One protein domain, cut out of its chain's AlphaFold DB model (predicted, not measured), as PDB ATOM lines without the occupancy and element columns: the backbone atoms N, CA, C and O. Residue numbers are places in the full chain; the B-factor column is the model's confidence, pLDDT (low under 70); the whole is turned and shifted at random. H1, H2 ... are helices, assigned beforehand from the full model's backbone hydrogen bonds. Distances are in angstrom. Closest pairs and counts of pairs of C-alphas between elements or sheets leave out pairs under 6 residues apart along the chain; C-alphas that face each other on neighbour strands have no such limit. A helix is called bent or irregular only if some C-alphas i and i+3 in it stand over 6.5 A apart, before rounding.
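AT A GLANCE: This is residues 641 to 650 and 688 to 840 of the 840 residues of an uncharacterized protein of Tetrahymena thermophila (strain SB210) (UniProt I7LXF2). Two long helices, H3 and H5, lie side by side and run opposite ways; H5 makes most of the length, and the shorter H4 folds back along its first part. H1 and H2 pack on the first part of H3 on one side of this pair, while H6 and H7 lie on the other side, by the later part of H5. The printed part has 163 residues with seven named helices, H1 to H7 in that order, and no named strand: its class is all helix. The whole is only just loose, close to compact, with a radius of gyration of the C-alphas of 18.5 A, and elongated, with spans of 65 by 38 by 24 A.

IN THESE COORDINATES: The printed part begins at C-alpha 641 at (29.044, -30.389, 17.508), and residues 641 to 650 come before the cut. After it, H1 is residues 693 to 701, beginning at (12.817, -19.379, 40.443), and H2 is residues 711 to 714. H3, residues 720 to 739, is 28.0 A long from first to last C-alpha. H4 is residues 745 to 751. H5, residues 759 to 795, is 53.9 A long. H6 is residues 800 to 804. H7, residues 816 to 830, is 18.5 A long and ends at (6.530, -31.889, 46.426); it is irregular, with C-alphas 825 and 828 7.6 A apart.

HOW THE PARTS SIT: H3 and H5 are the hubs, touching three other helices each. They touch at a shallow tilt of 21 degrees, opposite ways; their closest C-alphas, of Ile 724 and Ile 786, are 5.7 A apart. H4 and H5 form a helical hairpin at a shallow tilt of 22 degrees; H5 touches H4 with residues 762 to 773 alone, and the closest C-alphas, of Asn 748 and Thr 765, are 5.8 A apart. H3 touches H1 with residues 722 to 730 alone, at a steep tilt of 69 degrees, only just short of about perpendicular; the closest C-alphas, of Lys 699 and Gly 726, are 4.3 A apart. Helix packing is mostly aligned, but only just: 2 of 3 touching pairs with a tilt are at a shallow one. H2 touches H1, with C-alphas 713 and 699 closest at 5.5 A. H6 touches H5, with C-alphas 802 and 788 closest at 6.1 A, and H7, with C-alphas 800 and 830 closest at 6.5 A. H5 and H7 are close but not clearly touching. H1 and H5 are apart. Every O i to N i+4 pair is within hydrogen-bond range in H1, H3, H4 and H5; the count is 9 of 11 in H7 and 0 of 1 in H6, where 2 of 2 O i to N i+3 pairs are within range, and H2 is too short for an O i to N i+4 pair.

THE WHOLE: The C-alphas farthest apart, of Asn 756 and Phe 840, are 66.5 A apart. Residues 651 to 687 are not printed; C-alphas 650 and 688 are 8.7 A apart across this cut. The link from H6 to H7 is long. Mean pLDDT of the printed part is 92.6, and it is under 70 at residue 813 and residues 836 to 840.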
ATOM      1  N   MET A 641      30.119 -29.387  17.486       96.50
ATOM      2  CA  MET A 641      29.044 -30.389  17.508       96.50
ATOM      3  C   MET A 641      28.006 -30.170  18.613       96.50
ATOM      4  O   MET A 641      28.230 -29.445  19.577       96.50
ATOM      5  N   ALA A 642      26.861 -30.842  18.489       97.44
ATOM      6  CA  ALA A 642      25.784 -30.854  19.476       97.44
ATOM      7  C   ALA A 642      25.304 -32.291  19.730       97.44
ATOM      8  O   ALA A 642      25.174 -33.080  18.794       97.44
ATOM      9  N   LEU A 643      25.000 -32.627  20.987       97.25
ATOM     10  CA  LEU A 643      24.487 -33.941  21.378       97.25
ATOM     11  C   LEU A 643      22.964 -33.905  21.543       97.25
ATOM     12  O   LEU A 643      22.443 -33.157  22.371       97.25
ATOM     13  N   GLU A 644      22.244 -34.792  20.853       97.62
ATOM     14  CA  GLU A 644      20.880 -35.143  21.273       97.62
ATOM     15  C   GLU A 644      20.893 -35.644  22.721       97.62
ATOM     16  O   GLU A 644      21.894 -36.195  23.176       97.62
ATOM     17  N   TYR A 645      19.783 -35.497  23.440       97.00
ATOM     18  CA  TYR A 645      19.597 -35.944  24.822       97.00
ATOM     19  C   TYR A 645      20.798 -35.624  25.734       97.00
ATOM     20  O   TYR A 645      21.251 -36.469  26.514       97.00
ATOM     21  N   ASN A 646      21.360 -34.417  25.612       96.94
ATOM     22  CA  ASN A 646      22.472 -33.982  26.450       96.94
ATOM     23  C   ASN A 646      21.959 -33.740  27.880       96.94
ATOM     24  O   ASN A 646      21.127 -32.864  28.126       96.94
ATOM     25  N   LYS A 647      22.454 -34.520  28.851       93.94
ATOM     26  CA  LYS A 647      21.967 -34.443  30.238       93.94
ATOM     27  C   LYS A 647      22.348 -33.125  30.920       93.94
ATOM     28  O   LYS A 647      21.672 -32.758  31.877       93.94
ATOM     29  N   TYR A 648      23.402 -32.435  30.481       94.38
ATOM     30  CA  TYR A 648      23.862 -31.173  31.077       94.38
ATOM     31  C   TYR A 648      23.190 -29.926  30.477       94.38
ATOM     32  O   TYR A 648      23.409 -28.823  30.970       94.38
ATOM     33  N   GLU A 649      22.345 -30.093  29.458       95.38
ATOM     34  CA  GLU A 649      21.755 -28.981  28.716       95.38
ATOM     35  C   GLU A 649      20.755 -28.133  29.529       95.38
ATOM     36  O   GLU A 649      19.966 -28.637  30.347       95.38
ATOM     37  N   PHE A 650      20.763 -26.825  29.260       95.44
ATOM     38  CA  PHE A 650      19.803 -25.858  29.779       95.44
ATOM     39  C   PHE A 650      19.522 -24.715  28.794       95.44
ATOM     40  O   PHE A 650      20.398 -24.202  28.106       95.44
ATOM     41  N   GLN A 688      17.421 -31.422  33.957       90.88
ATOM     42  CA  GLN A 688      17.437 -32.376  35.084       90.88
ATOM     43  C   GLN A 688      16.624 -31.996  36.331       90.88
ATOM     44  O   GLN A 688      16.354 -32.861  37.164       90.88
ATOM     45  N   ARG A 689      16.311 -30.711  36.530       92.06
ATOM     46  CA  ARG A 689      15.699 -30.192  37.768       92.06
ATOM     47  C   ARG A 689      14.576 -29.219  37.445       92.06
ATOM     48  O   ARG A 689      14.701 -28.426  36.518       92.06
ATOM     49  N   PHE A 690      13.501 -29.249  38.223       95.12
ATOM     50  CA  PHE A 690      12.420 -28.278  38.085       95.12
ATOM     51  C   PHE A 690      12.918 -26.867  38.439       95.12
ATOM     52  O   PHE A 690      13.600 -26.703  39.455       95.12
ATOM     53  N   ASN A 691      12.617 -25.856  37.618       93.56
ATOM     54  CA  ASN A 691      13.016 -24.477  37.916       93.56
ATOM     55  C   ASN A 691      11.951 -23.791  38.791       93.56
ATOM     56  O   ASN A 691      10.893 -23.401  38.311       93.56
ATOM     57  N   SER A 692      12.247 -23.629  40.083       92.31
ATOM     58  CA  SER A 692      11.378 -22.930  41.041       92.31
ATOM     59  C   SER A 692      11.487 -21.402  40.988       92.31
ATOM     60  O   SER A 692      10.537 -20.722  41.371       92.31
ATOM     61  N   LYS A 693      12.600 -20.839  40.493       93.06
ATOM     62  CA  LYS A 693      12.817 -19.379  40.443       93.06
ATOM     63  C   LYS A 693      11.815 -18.682  39.528       93.06
ATOM     64  O   LYS A 693      11.208 -17.695  39.929       93.06
ATOM     65  N   ILE A 694      11.590 -19.234  38.331       96.12
ATOM     66  CA  ILE A 694      10.620 -18.679  37.372       96.12
ATOM     67  C   ILE A 694       9.181 -18.702  37.921       96.12
ATOM     68  O   ILE A 694       8.374 -17.851  37.561       96.12
ATOM     69  N   ILE A 695       8.875 -19.610  38.857       95.81
ATOM     70  CA  ILE A 695       7.587 -19.653  39.562       95.81
ATOM     71  C   ILE A 695       7.523 -18.584  40.654       95.81
ATOM     72  O   ILE A 695       6.532 -17.865  40.714       95.81
ATOM     73  N   SER A 696       8.565 -18.408  41.479       94.75
ATOM     74  CA  SER A 696       8.625 -17.302  42.453       94.75
ATOM     75  C   SER A 696       8.452 -15.938  41.766       94.75
ATOM     76  O   SER A 696       7.645 -15.121  42.205       94.75
ATOM     77  N   PHE A 697       9.137 -15.749  40.636       95.81
ATOM     78  CA  PHE A 697       9.005 -14.609  39.730       95.81
ATOM     79  C   PHE A 697       7.564 -14.440  39.213       95.81
ATOM     80  O   PHE A 697       6.941 -13.401  39.429       95.81
ATOM     81  N   ALA A 698       6.979 -15.479  38.606       96.75
ATOM     82  CA  ALA A 698       5.626 -15.414  38.051       96.75
ATOM     83  C   ALA A 698       4.550 -15.173  39.124       96.75
ATOM     84  O   ALA A 698       3.595 -14.431  38.900       96.75
ATOM     85  N   LYS A 699       4.714 -15.744  40.322       96.75
ATOM     86  CA  LYS A 699       3.837 -15.479  41.470       96.75
ATOM     87  C   LYS A 699       3.939 -14.034  41.942       96.75
ATOM     88  O   LYS A 699       2.912 -13.462  42.272       96.75
ATOM     89  N   ALA A 700       5.128 -13.433  41.936       95.88
ATOM     90  CA  ALA A 700       5.313 -12.029  42.302       95.88
ATOM     91  C   ALA A 700       4.602 -11.069  41.326       95.88
ATOM     92  O   ALA A 700       3.993 -10.093  41.761       95.88
ATOM     93  N   MET A 701       4.587 -11.384  40.024       94.56
ATOM     94  CA  MET A 701       3.791 -10.653  39.020       94.56
ATOM     95  C   MET A 701       2.280 -10.761  39.302       94.56
ATOM     96  O   MET A 701       1.556  -9.759  39.308       94.56
ATOM     97  N   MET A 702       1.817 -11.992  39.565       96.12
ATOM     98  CA  MET A 702       0.408 -12.349  39.791       96.12
ATOM     99  C   MET A 702      -0.096 -12.056  41.219       96.12
ATOM    100  O   MET A 702      -1.255 -12.350  41.525       96.12
ATOM    101  N   TRP A 703       0.756 -11.499  42.086       96.75
ATOM    102  CA  TRP A 703       0.452 -11.222  43.489       96.75
ATOM    103  C   TRP A 703      -0.438  -9.983  43.660       96.75
ATOM    104  O   TRP A 703      -0.278  -8.965  42.975       96.75
ATOM    105  N   ASP A 704      -1.367 -10.081  44.612       95.38
ATOM    106  CA  ASP A 704      -2.298  -9.025  45.003       95.38
ATOM    107  C   ASP A 704      -2.076  -8.600  46.463       95.38
ATOM    108  O   ASP A 704      -2.436  -9.299  47.411       95.38
ATOM    109  N   LEU A 705      -1.528  -7.393  46.608       95.19
ATOM    110  CA  LEU A 705      -1.249  -6.680  47.854       95.19
ATOM    111  C   LEU A 705      -2.455  -6.546  48.806       95.19
ATOM    112  O   LEU A 705      -2.269  -6.420  50.023       95.19
ATOM    113  N   GLU A 706      -3.682  -6.530  48.281       94.62
ATOM    114  CA  GLU A 706      -4.889  -6.351  49.091       94.62
ATOM    115  C   GLU A 706      -5.441  -7.680  49.618       94.62
ATOM    116  O   GLU A 706      -5.879  -7.730  50.770       94.62
ATOM    117  N   THR A 707      -5.398  -8.751  48.812       95.31
ATOM    118  CA  THR A 707      -6.042 -10.043  49.127       95.31
ATOM    119  C   THR A 707      -5.089 -11.171  49.534       95.31
ATOM    120  O   THR A 707      -5.555 -12.221  49.980       95.31
ATOM    121  N   GLN A 708      -3.767 -10.996  49.412       96.62
ATOM    122  CA  GLN A 708      -2.781 -12.061  49.634       96.62
ATOM    123  C   GLN A 708      -1.659 -11.623  50.585       96.62
ATOM    124  O   GLN A 708      -1.169 -10.496  50.531       96.62
ATOM    125  N   SER A 709      -1.189 -12.539  51.437       96.25
ATOM    126  CA  SER A 709       0.047 -12.316  52.194       96.25
ATOM    127  C   SER A 709       1.256 -12.335  51.253       96.25
ATOM    128  O   SER A 709       1.245 -13.000  50.219       96.25
ATOM    129  N   VAL A 710       2.327 -11.626  51.610       94.75
ATOM    130  CA  VAL A 710       3.574 -11.645  50.825       94.75
ATOM    131  C   VAL A 710       4.340 -12.974  50.974       94.75
ATOM    132  O   VAL A 710       5.051 -13.387  50.061       94.75
ATOM    133  N   GLU A 711       4.120 -13.723  52.064       95.62
ATOM    134  CA  GLU A 711       4.636 -15.097  52.216       95.62
ATOM    135  C   GLU A 711       4.135 -16.022  51.094       95.62
ATOM    136  O   GLU A 711       4.875 -16.891  50.631       95.62
ATOM    137  N   ALA A 712       2.916 -15.790  50.590       96.19
ATOM    138  CA  ALA A 712       2.333 -16.570  49.506       96.19
ATOM    139  C   ALA A 712       3.154 -16.534  48.205       96.19
ATOM    140  O   ALA A 712       3.018 -17.451  47.400       96.19
ATOM    141  N   ILE A 713       4.032 -15.542  47.993       95.25
ATOM    142  CA  ILE A 713       4.962 -15.517  46.849       95.25
ATOM    143  C   ILE A 713       5.973 -16.672  46.953       95.25
ATOM    144  O   ILE A 713       6.219 -17.381  45.974       95.25
ATOM    145  N   PHE A 714       6.512 -16.919  48.147       93.81
ATOM    146  CA  PHE A 714       7.592 -17.885  48.373       93.81
ATOM    147  C   PHE A 714       7.095 -19.271  48.808       93.81
ATOM    148  O   PHE A 714       7.702 -20.276  48.447       93.81
ATOM    149  N   ASN A 715       5.986 -19.342  49.549       92.94
ATOM    150  CA  ASN A 715       5.445 -20.583  50.102       92.94
ATOM    151  C   ASN A 715       4.205 -21.056  49.302       92.94
ATOM    152  O   ASN A 715       3.184 -20.364  49.321       92.94
ATOM    153  N   PRO A 716       4.242 -22.222  48.620       91.88
ATOM    154  CA  PRO A 716       3.118 -22.711  47.811       91.88
ATOM    155  C   PRO A 716       1.904 -23.143  48.644       91.88
ATOM    156  O   PRO A 716       0.786 -23.193  48.137       91.88
ATOM    157  N   THR A 717       2.100 -23.444  49.933       92.38
ATOM    158  CA  THR A 717       1.023 -23.935  50.811       92.38
ATOM    159  C   THR A 717       0.122 -22.831  51.363       92.38
ATOM    160  O   THR A 717      -0.994 -23.119  51.785       92.38
ATOM    161  N   VAL A 718       0.571 -21.571  51.330       94.25
ATOM    162  CA  VAL A 718      -0.149 -20.420  51.911       94.25
ATOM    163  C   VAL A 718      -1.286 -19.935  51.011       94.25
ATOM    164  O   VAL A 718      -2.301 -19.452  51.507       94.25
ATOM    165  N   ASN A 719      -1.142 -20.053  49.688       95.88
ATOM    166  CA  ASN A 719      -2.199 -19.696  48.745       95.88
ATOM    167  C   ASN A 719      -2.095 -20.521  47.453       95.88
ATOM    168  O   ASN A 719      -1.429 -20.129  46.493       95.88
ATOM    169  N   ILE A 720      -2.798 -21.657  47.427       95.81
ATOM    170  CA  ILE A 720      -2.852 -22.584  46.282       95.81
ATOM    171  C   ILE A 720      -3.332 -21.862  45.010       95.81
ATOM    172  O   ILE A 720      -2.832 -22.119  43.920       95.81
ATOM    173  N   THR A 721      -4.260 -20.909  45.134       96.88
ATOM    174  CA  THR A 721      -4.791 -20.137  44.000       96.88
ATOM    175  C   THR A 721      -3.740 -19.210  43.381       96.88
ATOM    176  O   THR A 721      -3.708 -19.058  42.161       96.88
ATOM    177  N   LEU A 722      -2.853 -18.607  44.185       97.00
ATOM    178  CA  LEU A 722      -1.701 -17.854  43.676       97.00
ATOM    179  C   LEU A 722      -0.654 -18.785  43.052       97.00
ATOM    180  O   LEU A 722      -0.095 -18.446  42.013       97.00
ATOM    181  N   GLU A 723      -0.413 -19.955  43.646       97.62
ATOM    182  CA  GLU A 723       0.497 -20.963  43.090       97.62
ATOM    183  C   GLU A 723       0.037 -21.427  41.700       97.62
ATOM    184  O   GLU A 723       0.816 -21.391  40.750       97.62
ATOM    185  N   ILE A 724      -1.252 -21.759  41.549       97.81
ATOM    186  CA  ILE A 724      -1.869 -22.107  40.262       97.81
ATOM    187  C   ILE A 724      -1.720 -20.954  39.260       97.81
ATOM    188  O   ILE A 724      -1.243 -21.195  38.155       97.81
ATOM    189  N   LYS A 725      -2.038 -19.704  39.635       97.69
ATOM    190  CA  LYS A 725      -1.863 -18.531  38.753       97.69
ATOM    191  C   LYS A 725      -0.409 -18.329  38.314       97.69
ATOM    192  O   LYS A 725      -0.155 -18.012  37.154       97.69
ATOM    193  N   GLY A 726       0.545 -18.510  39.227       97.38
ATOM    194  CA  GLY A 726       1.975 -18.434  38.930       97.38
ATOM    195  C   GLY A 726       2.407 -19.519  37.946       97.38
ATOM    196  O   GLY A 726       3.026 -19.215  36.930       97.38
ATOM    197  N   LEU A 727       2.014 -20.770  38.192       98.00
ATOM    198  CA  LEU A 727       2.263 -21.899  37.294       98.00
ATOM    199  C   LEU A 727       1.606 -21.707  35.916       98.00
ATOM    200  O   LEU A 727       2.236 -21.985  34.900       98.00
ATOM    201  N   GLU A 728       0.379 -21.187  35.851       97.94
ATOM    202  CA  GLU A 728      -0.312 -20.870  34.594       97.94
ATOM    203  C   GLU A 728       0.416 -19.770  33.803       97.94
ATOM    204  O   GLU A 728       0.575 -19.895  32.587       97.94
ATOM    205  N   LYS A 729       0.965 -18.751  34.479       97.19
ATOM    206  CA  LYS A 729       1.836 -17.746  33.849       97.19
ATOM    207  C   LYS A 729       3.165 -18.348  33.372       97.19
ATOM    208  O   LYS A 729       3.586 -18.050  32.259       97.19
ATOM    209  N   VAL A 730       3.798 -19.256  34.124       97.94
ATOM    210  CA  VAL A 730       4.995 -19.991  33.647       97.94
ATOM    211  C   VAL A 730       4.669 -20.860  32.426       97.94
ATOM    212  O   VAL A 730       5.439 -20.884  31.468       97.94
ATOM    213  N   ASN A 731       3.506 -21.518  32.406       98.12
ATOM    214  CA  ASN A 731       3.026 -22.290  31.258       98.12
ATOM    215  C   ASN A 731       2.829 -21.404  30.017       98.12
ATOM    216  O   ASN A 731       3.242 -21.786  28.923       98.12
ATOM    217  N   GLN A 732       2.271 -20.197  30.189       97.62
ATOM    218  CA  GLN A 732       2.178 -19.190  29.128       97.62
ATOM    219  C   GLN A 732       3.569 -18.810  28.598       97.62
ATOM    220  O   GLN A 732       3.773 -18.833  27.390       97.62
ATOM    221  N   ILE A 733       4.537 -18.524  29.478       97.44
ATOM    222  CA  ILE A 733       5.910 -18.154  29.088       97.44
ATOM    223  C   ILE A 733       6.586 -19.289  28.299       97.44
ATOM    224  O   ILE A 733       7.161 -19.046  27.236       97.44
ATOM    225  N   TYR A 734       6.491 -20.534  28.775       98.19
ATOM    226  CA  TYR A 734       7.024 -21.702  28.067       98.19
ATOM    227  C   TYR A 734       6.320 -21.947  26.727       98.19
ATOM    228  O   TYR A 734       6.991 -22.260  25.745       98.19
ATOM    229  N   LYS A 735       4.996 -21.751  26.654       97.75
ATOM    230  CA  LYS A 735       4.256 -21.821  25.391       97.75
ATOM    231  C   LYS A 735       4.740 -20.748  24.411       97.75
ATOM    232  O   LYS A 735       5.144 -21.096  23.314       97.75
ATOM    233  N   SER A 736       4.800 -19.477  24.811       97.00
ATOM    234  CA  SER A 736       5.291 -18.392  23.950       97.00
ATOM    235  C   SER A 736       6.748 -18.580  23.506       97.00
ATOM    236  O   SER A 736       7.107 -18.157  22.409       97.00
ATOM    237  N   TYR A 737       7.595 -19.248  24.299       96.94
ATOM    238  CA  TYR A 737       8.924 -19.657  23.836       96.94
ATOM    239  C   TYR A 737       8.849 -20.717  22.724       96.94
ATOM    240  O   TYR A 737       9.561 -20.591  21.731       96.94
ATOM    241  N   LEU A 738       8.010 -21.750  22.871       97.69
ATOM    242  CA  LEU A 738       7.857 -22.819  21.873       97.69
ATOM    243  C   LEU A 738       7.194 -22.311  20.581       97.69
ATOM    244  O   LEU A 738       7.709 -22.575  19.499       97.69
ATOM    245  N   ASP A 739       6.125 -21.523  20.705       97.12
ATOM    246  CA  ASP A 739       5.372 -20.922  19.596       97.12
ATOM    247  C   ASP A 739       6.201 -19.885  18.800       97.12
ATOM    248  O   ASP A 739       5.835 -19.532  17.684       97.12
ATOM    249  N   SER A 740       7.315 -19.386  19.358       96.31
ATOM    250  CA  SER A 740       8.221 -18.418  18.708       96.31
ATOM    251  C   SER A 740       9.486 -19.037  18.101       96.31
ATOM    252  O   SER A 740      10.410 -18.301  17.751       96.31
ATOM    253  N   ARG A 741       9.582 -20.370  18.016       96.81
ATOM    254  CA  ARG A 741      10.714 -21.050  17.362       96.81
ATOM    255  C   ARG A 741      10.543 -21.060  15.845       96.81
ATOM    256  O   ARG A 741       9.428 -21.202  15.355       96.81
ATOM    257  N   MET A 742      11.652 -20.985  15.109       97.12
ATOM    258  CA  MET A 742      11.632 -20.987  13.634       97.12
ATOM    259  C   MET A 742      11.099 -22.302  13.029       97.12
ATOM    260  O   MET A 742      10.547 -22.292  11.934       97.12
ATOM    261  N   TYR A 743      11.260 -23.417  13.744       97.56
ATOM    262  CA  TYR A 743      10.797 -24.751  13.351       97.56
ATOM    263  C   TYR A 743      10.184 -25.458  14.559       97.56
ATOM    264  O   TYR A 743      10.702 -25.327  15.672       97.56
ATOM    265  N   SER A 744       9.133 -26.248  14.354       98.06
ATOM    266  CA  SER A 744       8.551 -27.120  15.382       98.06
ATOM    267  C   SER A 744       9.482 -28.282  15.771       98.06
ATOM    268  O   SER A 744      10.484 -28.562  15.108       98.06
ATOM    269  N   MET A 745       9.149 -28.983  16.861       97.88
ATOM    270  CA  MET A 745       9.876 -30.194  17.268       97.88
ATOM    271  C   MET A 745       9.815 -31.274  16.185       97.88
ATOM    272  O   MET A 745      10.847 -31.839  15.843       97.88
ATOM    273  N   ASP A 746       8.638 -31.502  15.605       97.94
ATOM    274  CA  ASP A 746       8.406 -32.568  14.626       97.94
ATOM    275  C   ASP A 746       9.146 -32.294  13.305       97.94
ATOM    276  O   ASP A 746       9.684 -33.215  12.687       97.94
ATOM    277  N   GLU A 747       9.254 -31.024  12.897       97.94
ATOM    278  CA  GLU A 747      10.087 -30.606  11.763       97.94
ATOM    279  C   GLU A 747      11.577 -30.806  12.048       97.94
ATOM    280  O   GLU A 747      12.291 -31.317  11.184       97.94
ATOM    281  N   ASN A 748      12.049 -30.450  13.249       98.00
ATOM    282  CA  ASN A 748      13.437 -30.677  13.649       98.00
ATOM    283  C   ASN A 748      13.762 -32.183  13.744       98.00
ATOM    284  O   ASN A 748      14.815 -32.603  13.274       98.00
ATOM    285  N   GLU A 749      12.866 -33.027  14.270       97.38
ATOM    286  CA  GLU A 749      13.058 -34.488  14.272       97.38
ATOM    287  C   GLU A 749      13.057 -35.059  12.845       97.38
ATOM    288  O   GLU A 749      13.949 -35.836  12.501       97.38
ATOM    289  N   SER A 750      12.146 -34.592  11.985       96.75
ATOM    290  CA  SER A 750      12.094 -34.955  10.559       96.75
ATOM    291  C   SER A 750      13.284 -34.434   9.745       96.75
ATOM    292  O   SER A 750      13.527 -34.911   8.639       96.75
ATOM    293  N   MET A 751      14.014 -33.431  10.241       96.56
ATOM    294  CA  MET A 751      15.242 -32.923   9.627       96.56
ATOM    295  C   MET A 751      16.448 -33.827   9.906       96.56
ATOM    296  O   MET A 751      17.255 -34.030   9.000       96.56
ATOM    297  N   LEU A 752      16.555 -34.417  11.103       96.38
ATOM    298  CA  LEU A 752      17.696 -35.269  11.484       96.38
ATOM    299  C   LEU A 752      17.787 -36.590  10.703       96.38
ATOM    300  O   LEU A 752      18.816 -37.258  10.768       96.38
ATOM    301  N   THR A 753      16.737 -36.966   9.971       95.31
ATOM    302  CA  THR A 753      16.681 -38.157   9.105       95.31
ATOM    303  C   THR A 753      16.682 -37.817   7.611       95.31
ATOM    304  O   THR A 753      16.290 -38.652   6.801       95.31
ATOM    305  N   LYS A 754      17.052 -36.587   7.219       93.88
ATOM    306  CA  LYS A 754      17.214 -36.214   5.804       93.88
ATOM    307  C   LYS A 754      18.647 -36.467   5.353       93.88
ATOM    308  O   LYS A 754      19.581 -35.895   5.916       93.88
ATOM    309  N   ASP A 755      18.795 -37.276   4.309       88.44
ATOM    310  CA  ASP A 755      20.075 -37.510   3.643       88.44
ATOM    311  C   ASP A 755      20.701 -36.191   3.153       88.44
ATOM    312  O   ASP A 755      19.998 -35.246   2.785       88.44
ATOM    313  N   ASN A 756      22.034 -36.150   3.088       84.94
ATOM    314  CA  ASN A 756      22.830 -35.037   2.543       84.94
ATOM    315  C   ASN A 756      22.708 -33.685   3.285       84.94
ATOM    316  O   ASN A 756      23.113 -32.651   2.755       84.94
ATOM    317  N   MET A 757      22.198 -33.664   4.521       93.00
ATOM    318  CA  MET A 757      22.277 -32.482   5.390       93.00
ATOM    319  C   MET A 757      23.734 -32.187   5.791       93.00
ATOM    320  O   MET A 757      24.418 -33.090   6.278       93.00
ATOM    321  N   ASN A 758      24.197 -30.937   5.630       92.62
ATOM    322  CA  ASN A 758      25.545 -30.540   6.060       92.62
ATOM    323  C   ASN A 758      25.698 -30.609   7.595       92.62
ATOM    324  O   ASN A 758      24.713 -30.578   8.340       92.62
ATOM    325  N   GLY A 759      26.940 -30.720   8.080       93.38
ATOM    326  CA  GLY A 759      27.217 -30.891   9.512       93.38
ATOM    327  C   GLY A 759      26.688 -29.738  10.371       93.38
ATOM    328  O   GLY A 759      26.121 -29.973  11.439       93.38
ATOM    329  N   HIS A 760      26.794 -28.503   9.876       96.00
ATOM    330  CA  HIS A 760      26.381 -27.295  10.591       96.00
ATOM    331  C   HIS A 760      24.861 -27.261  10.805       96.00
ATOM    332  O   HIS A 760      24.397 -27.146  11.940       96.00
ATOM    333  N   LEU A 761      24.062 -27.482   9.753       96.44
ATOM    334  CA  LEU A 761      22.605 -27.586   9.857       96.44
ATOM    335  C   LEU A 761      22.167 -28.804  10.685       96.44
ATOM    336  O   LEU A 761      21.187 -28.700  11.425       96.44
ATOM    337  N   TYR A 762      22.886 -29.929  10.623       96.94
ATOM    338  CA  TYR A 762      22.594 -31.108  11.447       96.94
ATOM    339  C   TYR A 762      22.767 -30.807  12.945       96.94
ATOM    340  O   TYR A 762      21.823 -30.968  13.723       96.94
ATOM    341  N   PHE A 763      23.923 -30.277  13.361       97.50
ATOM    342  CA  PHE A 763      24.162 -29.935  14.766       97.50
ATOM    343  C   PHE A 763      23.327 -28.734  15.242       97.50
ATOM    344  O   PHE A 763      22.846 -28.744  16.377       97.50
ATOM    345  N   ALA A 764      23.043 -27.750  14.383       98.06
ATOM    346  CA  ALA A 764      22.090 -26.681  14.687       98.06
ATOM    347  C   ALA A 764      20.658 -27.215  14.882       98.06
ATOM    348  O   ALA A 764      19.947 -26.775  15.784       98.06
ATOM    349  N   THR A 765      20.237 -28.211  14.096       98.06
ATOM    350  CA  THR A 765      18.930 -28.870  14.260       98.06
ATOM    351  C   THR A 765      18.853 -29.613  15.596       98.06
ATOM    352  O   THR A 765      17.872 -29.442  16.323       98.06
ATOM    353  N   ILE A 766      19.904 -30.351  15.983       98.19
ATOM    354  CA  ILE A 766      20.017 -30.960  17.323       98.19
ATOM    355  C   ILE A 766      19.926 -29.885  18.420       98.19
ATOM    356  O   ILE A 766      19.188 -30.054  19.393       98.19
ATOM    357  N   TYR A 767      20.632 -28.763  18.257       98.31
ATOM    358  CA  TYR A 767      20.638 -27.654  19.213       98.31
ATOM    359  C   TYR A 767      19.243 -27.047  19.433       98.31
ATOM    360  O   TYR A 767      18.798 -26.928  20.579       98.31
ATOM    361  N   ARG A 768      18.516 -26.718  18.354       98.00
ATOM    362  CA  ARG A 768      17.125 -26.232  18.433       98.00
ATOM    363  C   ARG A 768      16.222 -27.249  19.135       98.00
ATOM    364  O   ARG A 768      15.479 -26.894  20.055       98.00
ATOM    365  N   LEU A 769      16.320 -28.511  18.724       98.19
ATOM    366  CA  LEU A 769      15.470 -29.604  19.182       98.19
ATOM    367  C   LEU A 769      15.630 -29.900  20.677       98.19
ATOM    368  O   LEU A 769      14.630 -30.011  21.381       98.19
ATOM    369  N   GLU A 770      16.858 -29.983  21.194       98.12
ATOM    370  CA  GLU A 770      17.084 -30.222  22.627       98.12
ATOM    371  C   GLU A 770      16.541 -29.086  23.496       98.12
ATOM    372  O   GLU A 770      15.922 -29.333  24.534       98.12
ATOM    373  N   ARG A 771      16.666 -27.833  23.040       98.00
ATOM    374  CA  ARG A 771      16.072 -26.683  23.734       98.00
ATOM    375  C   ARG A 771      14.545 -26.765  23.765       98.00
ATOM    376  O   ARG A 771      13.939 -26.475  24.797       98.00
ATOM    377  N   GLN A 772      13.912 -27.179  22.667       98.25
ATOM    378  CA  GLN A 772      12.466 -27.411  22.639       98.25
ATOM    379  C   GLN A 772      12.056 -28.576  23.548       98.25
ATOM    380  O   GLN A 772      11.149 -28.402  24.359       98.25
ATOM    381  N   ARG A 773      12.766 -29.715  23.492       97.50
ATOM    382  CA  ARG A 773      12.563 -30.879  24.378       97.50
ATOM    383  C   ARG A 773      12.619 -30.467  25.859       97.50
ATOM    384  O   ARG A 773      11.733 -30.850  26.620       97.50
ATOM    385  N   ILE A 774      13.568 -29.613  26.259       97.69
ATOM    386  CA  ILE A 774      13.680 -29.096  27.639       97.69
ATOM    387  C   ILE A 774      12.484 -28.238  28.046       97.69
ATOM    388  O   ILE A 774      11.884 -28.496  29.093       97.69
ATOM    389  N   ILE A 775      12.132 -27.220  27.251       98.12
ATOM    390  CA  ILE A 775      11.000 -26.342  27.583       98.12
ATOM    391  C   ILE A 775       9.691 -27.134  27.568       98.12
ATOM    392  O   ILE A 775       8.855 -26.926  28.443       98.12
ATOM    393  N   LYS A 776       9.537 -28.107  26.662       97.56
ATOM    394  CA  LYS A 776       8.366 -28.985  26.616       97.56
ATOM    395  C   LYS A 776       8.271 -29.902  27.839       97.56
ATOM    396  O   LYS A 776       7.210 -29.960  28.455       97.56
ATOM    397  N   ASN A 777       9.371 -30.534  28.252       95.88
ATOM    398  CA  ASN A 777       9.437 -31.319  29.488       95.88
ATOM    399  C   ASN A 777       9.086 -30.450  30.714       95.88
ATOM    400  O   ASN A 777       8.238 -30.826  31.516       95.88
ATOM    401  N   GLN A 778       9.648 -29.242  30.832       97.56
ATOM    402  CA  GLN A 778       9.330 -28.321  31.936       97.56
ATOM    403  C   GLN A 778       7.875 -27.816  31.887       97.56
ATOM    404  O   GLN A 778       7.251 -27.669  32.935       97.56
ATOM    405  N   GLN A 779       7.301 -27.620  30.695       97.69
ATOM    406  CA  GLN A 779       5.877 -27.328  30.515       97.69
ATOM    407  C   GLN A 779       4.996 -28.488  30.996       97.69
ATOM    408  O   GLN A 779       4.021 -28.263  31.710       97.69
ATOM    409  N   ASN A 780       5.354 -29.729  30.659       96.31
ATOM    410  CA  ASN A 780       4.633 -30.917  31.113       96.31
ATOM    411  C   ASN A 780       4.704 -31.046  32.647       96.31
ATOM    412  O   ASN A 780       3.668 -31.223  33.283       96.31
ATOM    413  N   LEU A 781       5.868 -30.809  33.267       96.62
ATOM    414  CA  LEU A 781       6.008 -30.740  34.732       96.62
ATOM    415  C   LEU A 781       5.130 -29.643  35.367       96.62
ATOM    416  O   LEU A 781       4.499 -29.889  36.394       96.62
ATOM    417  N   VAL A 782       5.036 -28.457  34.756       97.88
ATOM    418  CA  VAL A 782       4.124 -27.385  35.202       97.88
ATOM    419  C   VAL A 782       2.654 -27.815  35.086       97.88
ATOM    420  O   VAL A 782       1.886 -27.598  36.021       97.88
ATOM    421  N   ASN A 783       2.259 -28.480  33.996       97.50
ATOM    422  CA  ASN A 783       0.894 -28.986  33.811       97.50
ATOM    423  C   ASN A 783       0.518 -30.068  34.842       97.50
ATOM    424  O   ASN A 783      -0.597 -30.039  35.366       97.50
ATOM    425  N   ILE A 784       1.451 -30.967  35.192       96.31
ATOM    426  CA  ILE A 784       1.290 -31.945  36.287       96.31
ATOM    427  C   ILE A 784       0.970 -31.215  37.599       96.31
ATOM    428  O   ILE A 784       0.002 -31.563  38.277       96.31
ATOM    429  N   LEU A 785       1.732 -30.169  37.943       97.06
ATOM    430  CA  LEU A 785       1.484 -29.390  39.160       97.06
ATOM    431  C   LEU A 785       0.134 -28.663  39.129       97.06
ATOM    432  O   LEU A 785      -0.606 -28.745  40.106       97.06
ATOM    433  N   ILE A 786      -0.223 -27.998  38.024       97.81
ATOM    434  CA  ILE A 786      -1.522 -27.311  37.882       97.81
ATOM    435  C   ILE A 786      -2.678 -28.303  38.077       97.81
ATOM    436  O   ILE A 786      -3.631 -27.995  38.792       97.81
ATOM    437  N   TYR A 787      -2.591 -29.494  37.478       97.19
ATOM    438  CA  TYR A 787      -3.596 -30.547  37.625       97.19
ATOM    439  C   TYR A 787      -3.714 -31.028  39.077       97.19
ATOM    440  O   TYR A 787      -4.805 -31.017  39.648       97.19
ATOM    441  N   THR A 788      -2.591 -31.384  39.709       95.75
ATOM    442  CA  THR A 788      -2.571 -31.849  41.103       95.75
ATOM    443  C   THR A 788      -3.088 -30.788  42.082       95.75
ATOM    444  O   THR A 788      -3.870 -31.117  42.972       95.75
ATOM    445  N   LEU A 789      -2.714 -29.514  41.920       95.94
ATOM    446  CA  LEU A 789      -3.173 -28.437  42.806       95.94
ATOM    447  C   LEU A 789      -4.659 -28.110  42.620       95.94
ATOM    448  O   LEU A 789      -5.328 -27.770  43.594       95.94
ATOM    449  N   LYS A 790      -5.200 -28.251  41.402       96.62
ATOM    450  CA  LYS A 790      -6.649 -28.146  41.169       96.62
ATOM    451  C   LYS A 790      -7.402 -29.295  41.838       96.62
ATOM    452  O   LYS A 790      -8.375 -29.029  42.528       96.62
ATOM    453  N   GLN A 791      -6.888 -30.527  41.783       95.44
ATOM    454  CA  GLN A 791      -7.466 -31.653  42.531       95.44
ATOM    455  C   GLN A 791      -7.444 -31.453  44.058       95.44
ATOM    456  O   GLN A 791      -8.444 -31.744  44.711       95.44
ATOM    457  N   MET A 792      -6.368 -30.897  44.630       94.19
ATOM    458  CA  MET A 792      -6.341 -30.508  46.053       94.19
ATOM    459  C   MET A 792      -7.432 -29.476  46.384       94.19
ATOM    460  O   MET A 792      -8.153 -29.617  47.369       94.19
ATOM    461  N   LEU A 793      -7.575 -28.448  45.541       94.56
ATOM    462  CA  LEU A 793      -8.541 -27.365  45.736       94.56
ATOM    463  C   LEU A 793     -10.000 -27.828  45.571       94.56
ATOM    464  O   LEU A 793     -10.866 -27.383  46.318       94.56
ATOM    465  N   GLU A 794     -10.267 -28.731  44.624       95.25
ATOM    466  CA  GLU A 794     -11.585 -29.337  44.377       95.25
ATOM    467  C   GLU A 794     -12.023 -30.274  45.510       95.25
ATOM    468  O   GLU A 794     -13.200 -30.302  45.865       95.25
ATOM    469  N   GLN A 795     -11.086 -31.032  46.092       94.38
ATOM    470  CA  GLN A 795     -11.370 -31.991  47.168       94.38
ATOM    471  C   GLN A 795     -11.295 -31.358  48.571       94.38
ATOM    472  O   GLN A 795     -11.752 -31.957  49.540       94.38
ATOM    473  N   GLY A 796     -10.735 -30.149  48.695       91.75
ATOM    474  CA  GLY A 796     -10.537 -29.462  49.976       91.75
ATOM    475  C   GLY A 796      -9.421 -30.056  50.848       91.75
ATOM    476  O   GLY A 796      -9.263 -29.647  51.998       91.75
ATOM    477  N   GLU A 797      -8.639 -30.999  50.316       89.69
ATOM    478  CA  GLU A 797      -7.559 -31.686  51.024       89.69
ATOM    479  C   GLU A 797      -6.173 -31.225  50.561       89.69
ATOM    480  O   GLU A 797      -5.897 -31.076  49.372       89.69
ATOM    481  N   MET A 798      -5.251 -31.092  51.516       85.38
ATOM    482  CA  MET A 798      -3.836 -30.812  51.268       85.38
ATOM    483  C   MET A 798      -2.970 -31.986  51.718       85.38
ATOM    484  O   MET A 798      -3.016 -32.389  52.880       85.38
ATOM    485  N   GLY A 799      -2.125 -32.499  50.822       84.56
ATOM    486  CA  GLY A 799      -1.098 -33.468  51.198       84.56
ATOM    487  C   GLY A 799      -0.337 -34.089  50.027       84.56
ATOM    488  O   GLY A 799      -0.784 -34.071  48.880       84.56
ATOM    489  N   ARG A 800       0.842 -34.661  50.306       85.94
ATOM    490  CA  ARG A 800       1.723 -35.247  49.273       85.94
ATOM    491  C   ARG A 800       1.097 -36.393  48.462       85.94
ATOM    492  O   ARG A 800       1.587 -36.670  47.371       85.94
ATOM    493  N   GLN A 801       0.036 -37.045  48.947       86.00
ATOM    494  CA  GLN A 801      -0.583 -38.205  48.296       86.00
ATOM    495  C   GLN A 801      -1.104 -37.910  46.883       86.00
ATOM    496  O   GLN A 801      -0.964 -38.763  46.011       86.00
ATOM    497  N   PHE A 802      -1.589 -36.693  46.610       87.94
ATOM    498  CA  PHE A 802      -2.040 -36.298  45.269       87.94
ATOM    499  C   PHE A 802      -0.923 -36.331  44.211       87.94
ATOM    500  O   PHE A 802      -1.199 -36.517  43.028       87.94
ATOM    501  N   PHE A 803       0.345 -36.176  44.614       88.75
ATOM    502  CA  PHE A 803       1.484 -36.307  43.701       88.75
ATOM    503  C   PHE A 803       1.864 -37.771  43.427       88.75
ATOM    504  O   PHE A 803       2.650 -38.020  42.519       88.75
ATOM    505  N   ASN A 804       1.311 -38.745  44.155       88.75
ATOM    506  CA  ASN A 804       1.532 -40.171  43.886       88.75
ATOM    507  C   ASN A 804       0.543 -40.746  42.856       88.75
ATOM    508  O   ASN A 804       0.677 -41.905  42.469       88.75
ATOM    509  N   THR A 805      -0.418 -39.947  42.385       90.00
ATOM    510  CA  THR A 805      -1.350 -40.318  41.315       90.00
ATOM    511  C   THR A 805      -0.775 -39.912  39.945       90.00
ATOM    512  O   THR A 805      -0.252 -38.795  39.812       90.00
ATOM    513  N   PRO A 806      -0.844 -40.776  38.914       91.94
ATOM    514  CA  PRO A 806      -0.582 -40.385  37.529       91.94
ATOM    515  C   PRO A 806      -1.557 -39.305  37.045       91.94
ATOM    516  O   PRO A 806      -2.700 -39.238  37.496       91.94
ATOM    517  N   THR A 807      -1.117 -38.468  36.111       93.00
ATOM    518  CA  THR A 807      -1.924 -37.381  35.533       93.00
ATOM    519  C   THR A 807      -2.016 -37.515  34.009       93.00
ATOM    520  O   THR A 807      -1.172 -38.186  33.414       93.00
ATOM    521  N   PRO A 808      -2.949 -36.815  33.334       93.38
ATOM    522  CA  PRO A 808      -2.993 -36.753  31.866       93.38
ATOM    523  C   PRO A 808      -1.752 -36.124  31.198       93.38
ATOM    524  O   PRO A 808      -1.675 -36.099  29.973       93.38
ATOM    525  N   TYR A 809      -0.813 -35.588  31.984       93.69
ATOM    526  CA  TYR A 809       0.418 -34.935  31.527       93.69
ATOM    527  C   TYR A 809       1.684 -35.750  31.828       93.69
ATOM    528  O   TYR A 809       2.789 -35.315  31.503       93.69
ATOM    529  N   ASP A 810       1.538 -36.928  32.439       87.81
ATOM    530  CA  ASP A 810       2.611 -37.909  32.498       87.81
ATOM    531  C   ASP A 810       2.718 -38.597  31.129       87.81
ATOM    532  O   ASP A 810       1.846 -39.366  30.731       87.81
ATOM    533  N   GLU A 811       3.769 -38.234  30.389       73.62
ATOM    534  CA  GLU A 811       4.116 -38.775  29.068       73.62
ATOM    535  C   GLU A 811       4.105 -40.313  29.069       73.62
ATOM    536  O   GLU A 811       4.778 -40.924  29.893       73.62
ATOM    537  N   ASP A 812       3.351 -40.898  28.135       78.44
ATOM    538  CA  ASP A 812       3.008 -42.326  28.042       78.44
ATOM    539  C   ASP A 812       2.591 -42.990  29.379       78.44
ATOM    540  O   ASP A 812       3.427 -43.551  30.091       78.44
ATOM    541  N   PRO A 813       1.283 -43.045  29.705       69.06
ATOM    542  CA  PRO A 813       0.803 -43.730  30.906       69.06
ATOM    543  C   PRO A 813       1.029 -45.258  30.901       69.06
ATOM    544  O   PRO A 813       0.678 -45.909  31.887       69.06
ATOM    545  N   GLN A 814       1.594 -45.846  29.835       75.81
ATOM    546  CA  GLN A 814       2.040 -47.243  29.804       75.81
ATOM    547  C   GLN A 814       3.512 -47.428  30.227       75.81
ATOM    548  O   GLN A 814       3.870 -48.541  30.617       75.81
ATOM    549  N   ASP A 815       4.352 -46.379  30.220       81.69
ATOM    550  CA  ASP A 815       5.735 -46.441  30.725       81.69
ATOM    551  C   ASP A 815       5.860 -45.787  32.122       81.69
ATOM    552  O   ASP A 815       6.013 -44.565  32.249       81.69
ATOM    553  N   PRO A 816       5.870 -46.579  33.215       83.69
ATOM    554  CA  PRO A 816       5.994 -46.045  34.571       83.69
ATOM    555  C   PRO A 816       7.337 -45.340  34.838       83.69
ATOM    556  O   PRO A 816       7.449 -44.613  35.830       83.69
ATOM    557  N   GLU A 817       8.357 -45.504  33.983       87.06
ATOM    558  CA  GLU A 817       9.627 -44.781  34.113       87.06
ATOM    559  C   GLU A 817       9.429 -43.263  33.950       87.06
ATOM    560  O   GLU A 817      10.079 -42.495  34.660       87.06
ATOM    561  N   PHE A 818       8.491 -42.815  33.103       88.31
ATOM    562  CA  PHE A 818       8.173 -41.393  32.919       88.31
ATOM    563  C   PHE A 818       7.494 -40.787  34.149       88.31
ATOM    564  O   PHE A 818       7.971 -39.780  34.674       88.31
ATOM    565  N   PHE A 819       6.440 -41.426  34.667       91.31
ATOM    566  CA  PHE A 819       5.764 -40.993  35.896       91.31
ATOM    567  C   PHE A 819       6.761 -40.853  37.062       91.31
ATOM    568  O   PHE A 819       6.846 -39.798  37.703       91.31
ATOM    569  N   HIS A 820       7.581 -41.881  37.303       90.75
ATOM    570  CA  HIS A 820       8.579 -41.851  38.372       90.75
ATOM    571  C   HIS A 820       9.689 -40.813  38.125       90.75
ATOM    572  O   HIS A 820      10.102 -40.142  39.075       90.75
ATOM    573  N   ARG A 821      10.129 -40.604  36.874       91.81
ATOM    574  CA  ARG A 821      11.068 -39.531  36.488       91.81
ATOM    575  C   ARG A 821      10.490 -38.148  36.785       91.81
ATOM    576  O   ARG A 821      11.165 -37.332  37.412       91.81
ATOM    577  N   ASN A 822       9.231 -37.901  36.430       93.06
ATOM    578  CA  ASN A 822       8.552 -36.632  36.690       93.06
ATOM    579  C   ASN A 822       8.468 -36.341  38.195       93.06
ATOM    580  O   ASN A 822       8.820 -35.245  38.638       93.06
ATOM    581  N   ARG A 823       8.093 -37.335  39.015       93.38
ATOM    582  CA  ARG A 823       8.072 -37.177  40.481       93.38
ATOM    583  C   ARG A 823       9.477 -37.045  41.085       93.38
ATOM    584  O   ARG A 823       9.640 -36.282  42.033       93.38
ATOM    585  N   TYR A 824      10.505 -37.684  40.517       91.56
ATOM    586  CA  TYR A 824      11.907 -37.481  40.918       91.56
ATOM    587  C   TYR A 824      12.391 -36.048  40.639       91.56
ATOM    588  O   TYR A 824      13.041 -35.447  41.495       91.56
ATOM    589  N   ILE A 825      12.044 -35.467  39.485       90.94
ATOM    590  CA  ILE A 825      12.395 -34.079  39.137       90.94
ATOM    591  C   ILE A 825      11.638 -33.084  40.038       90.94
ATOM    592  O   ILE A 825      12.225 -32.113  40.523       90.94
ATOM    593  N   LEU A 826      10.362 -33.355  40.334       93.44
ATOM    594  CA  LEU A 826       9.509 -32.527  41.199       93.44
ATOM    595  C   LEU A 826       9.741 -32.728  42.711       93.44
ATOM    596  O   LEU A 826       9.194 -31.966  43.507       93.44
ATOM    597  N   ARG A 827      10.558 -33.702  43.148       91.19
ATOM    598  CA  ARG A 827      10.651 -34.118  44.567       91.19
ATOM    599  C   ARG A 827      10.990 -32.997  45.556       91.19
ATOM    600  O   ARG A 827      10.558 -33.064  46.703       91.19
ATOM    601  N   LYS A 828      11.735 -31.962  45.138       90.12
ATOM    602  CA  LYS A 828      11.984 -30.765  45.969       90.12
ATOM    603  C   LYS A 828      10.704 -29.961  46.205       90.12
ATOM    604  O   LYS A 828      10.391 -29.644  47.345       90.12
ATOM    605  N   TYR A 829       9.957 -29.683  45.138       92.50
ATOM    606  CA  TYR A 829       8.701 -28.934  45.183       92.50
ATOM    607  C   TYR A 829       7.618 -29.701  45.961       92.50
ATOM    608  O   TYR A 829       6.983 -29.149  46.852       92.50
ATOM    609  N   ILE A 830       7.480 -31.010  45.715       92.19
ATOM    610  CA  ILE A 830       6.530 -31.889  46.426       92.19
ATOM    611  C   ILE A 830       6.779 -31.881  47.947       92.19
ATOM    612  O   ILE A 830       5.834 -31.921  48.734       92.19
ATOM    613  N   ARG A 831       8.042 -31.772  48.388       91.44
ATOM    614  CA  ARG A 831       8.402 -31.698  49.815       91.44
ATOM    615  C   ARG A 831       7.960 -30.402  50.511       91.44
ATOM    616  O   ARG A 831       7.935 -30.394  51.738       91.44
ATOM    617  N   LEU A 832       7.569 -29.355  49.779       89.38
ATOM    618  CA  LEU A 832       7.003 -28.131  50.364       89.38
ATOM    619  C   LEU A 832       5.584 -28.351  50.916       89.38
ATOM    620  O   LEU A 832       5.155 -27.630  51.810       89.38
ATOM    621  N   PHE A 833       4.875 -29.370  50.427       90.81
ATOM    622  CA  PHE A 833       3.551 -29.759  50.910       90.81
ATOM    623  C   PHE A 833       3.679 -30.677  52.135       90.81
ATOM    624  O   PHE A 833       4.649 -31.444  52.219       90.81
ATOM    625  N   PRO A 834       2.726 -30.644  53.085       85.94
ATOM    626  CA  PRO A 834       2.730 -31.551  54.226       85.94
ATOM    627  C   PRO A 834       2.509 -33.004  53.782       85.94
ATOM    628  O   PRO A 834       1.798 -33.285  52.816       85.94
ATOM    629  N   GLU A 835       3.086 -33.952  54.515       81.81
ATOM    630  CA  GLU A 835       2.527 -35.307  54.534       81.81
ATOM    631  C   GLU A 835       1.224 -35.267  55.331       81.81
ATOM    632  O   GLU A 835       1.161 -34.595  56.362       81.81
ATOM    633  N   GLN A 836       0.187 -35.974  54.873       67.44
ATOM    634  CA  GLN A 836      -0.978 -36.212  55.720       67.44
ATOM    635  C   GLN A 836      -0.514 -36.894  57.009       67.44
ATOM    636  O   GLN A 836       0.226 -37.883  56.967       67.44
ATOM    637  N   ASN A 837      -0.959 -36.372  58.155       49.41
ATOM    638  CA  ASN A 837      -0.753 -37.038  59.436       49.41
ATOM    639  C   ASN A 837      -1.309 -38.462  59.340       49.41
ATOM    640  O   ASN A 837      -2.497 -38.644  59.082       49.41
ATOM    641  N   LYS A 838      -0.475 -39.471  59.612       45.12
ATOM    642  CA  LYS A 838      -0.898 -40.879  59.740       45.12
ATOM    643  C   LYS A 838      -1.623 -41.130  61.076       45.12
ATOM    644  O   LYS A 838      -1.294 -42.061  61.805       45.12
ATOM    645  N   GLN A 839      -2.547 -40.235  61.414       38.53
ATOM    646  CA  GLN A 839      -3.384 -40.234  62.610       38.53
ATOM    647  C   GLN A 839      -4.782 -39.720  62.251       38.53
ATOM    648  O   GLN A 839      -5.134 -38.579  62.547       38.53
ATOM    649  N   PHE A 840      -5.544 -40.600  61.608       34.31
ATOM    650  CA  PHE A 840      -7.002 -40.695  61.651       34.31
ATOM    651  C   PHE A 840      -7.364 -42.186  61.612       34.31
ATOM    652  O   PHE A 840      -6.601 -42.937  60.958       34.31
TER     653      PHE A 840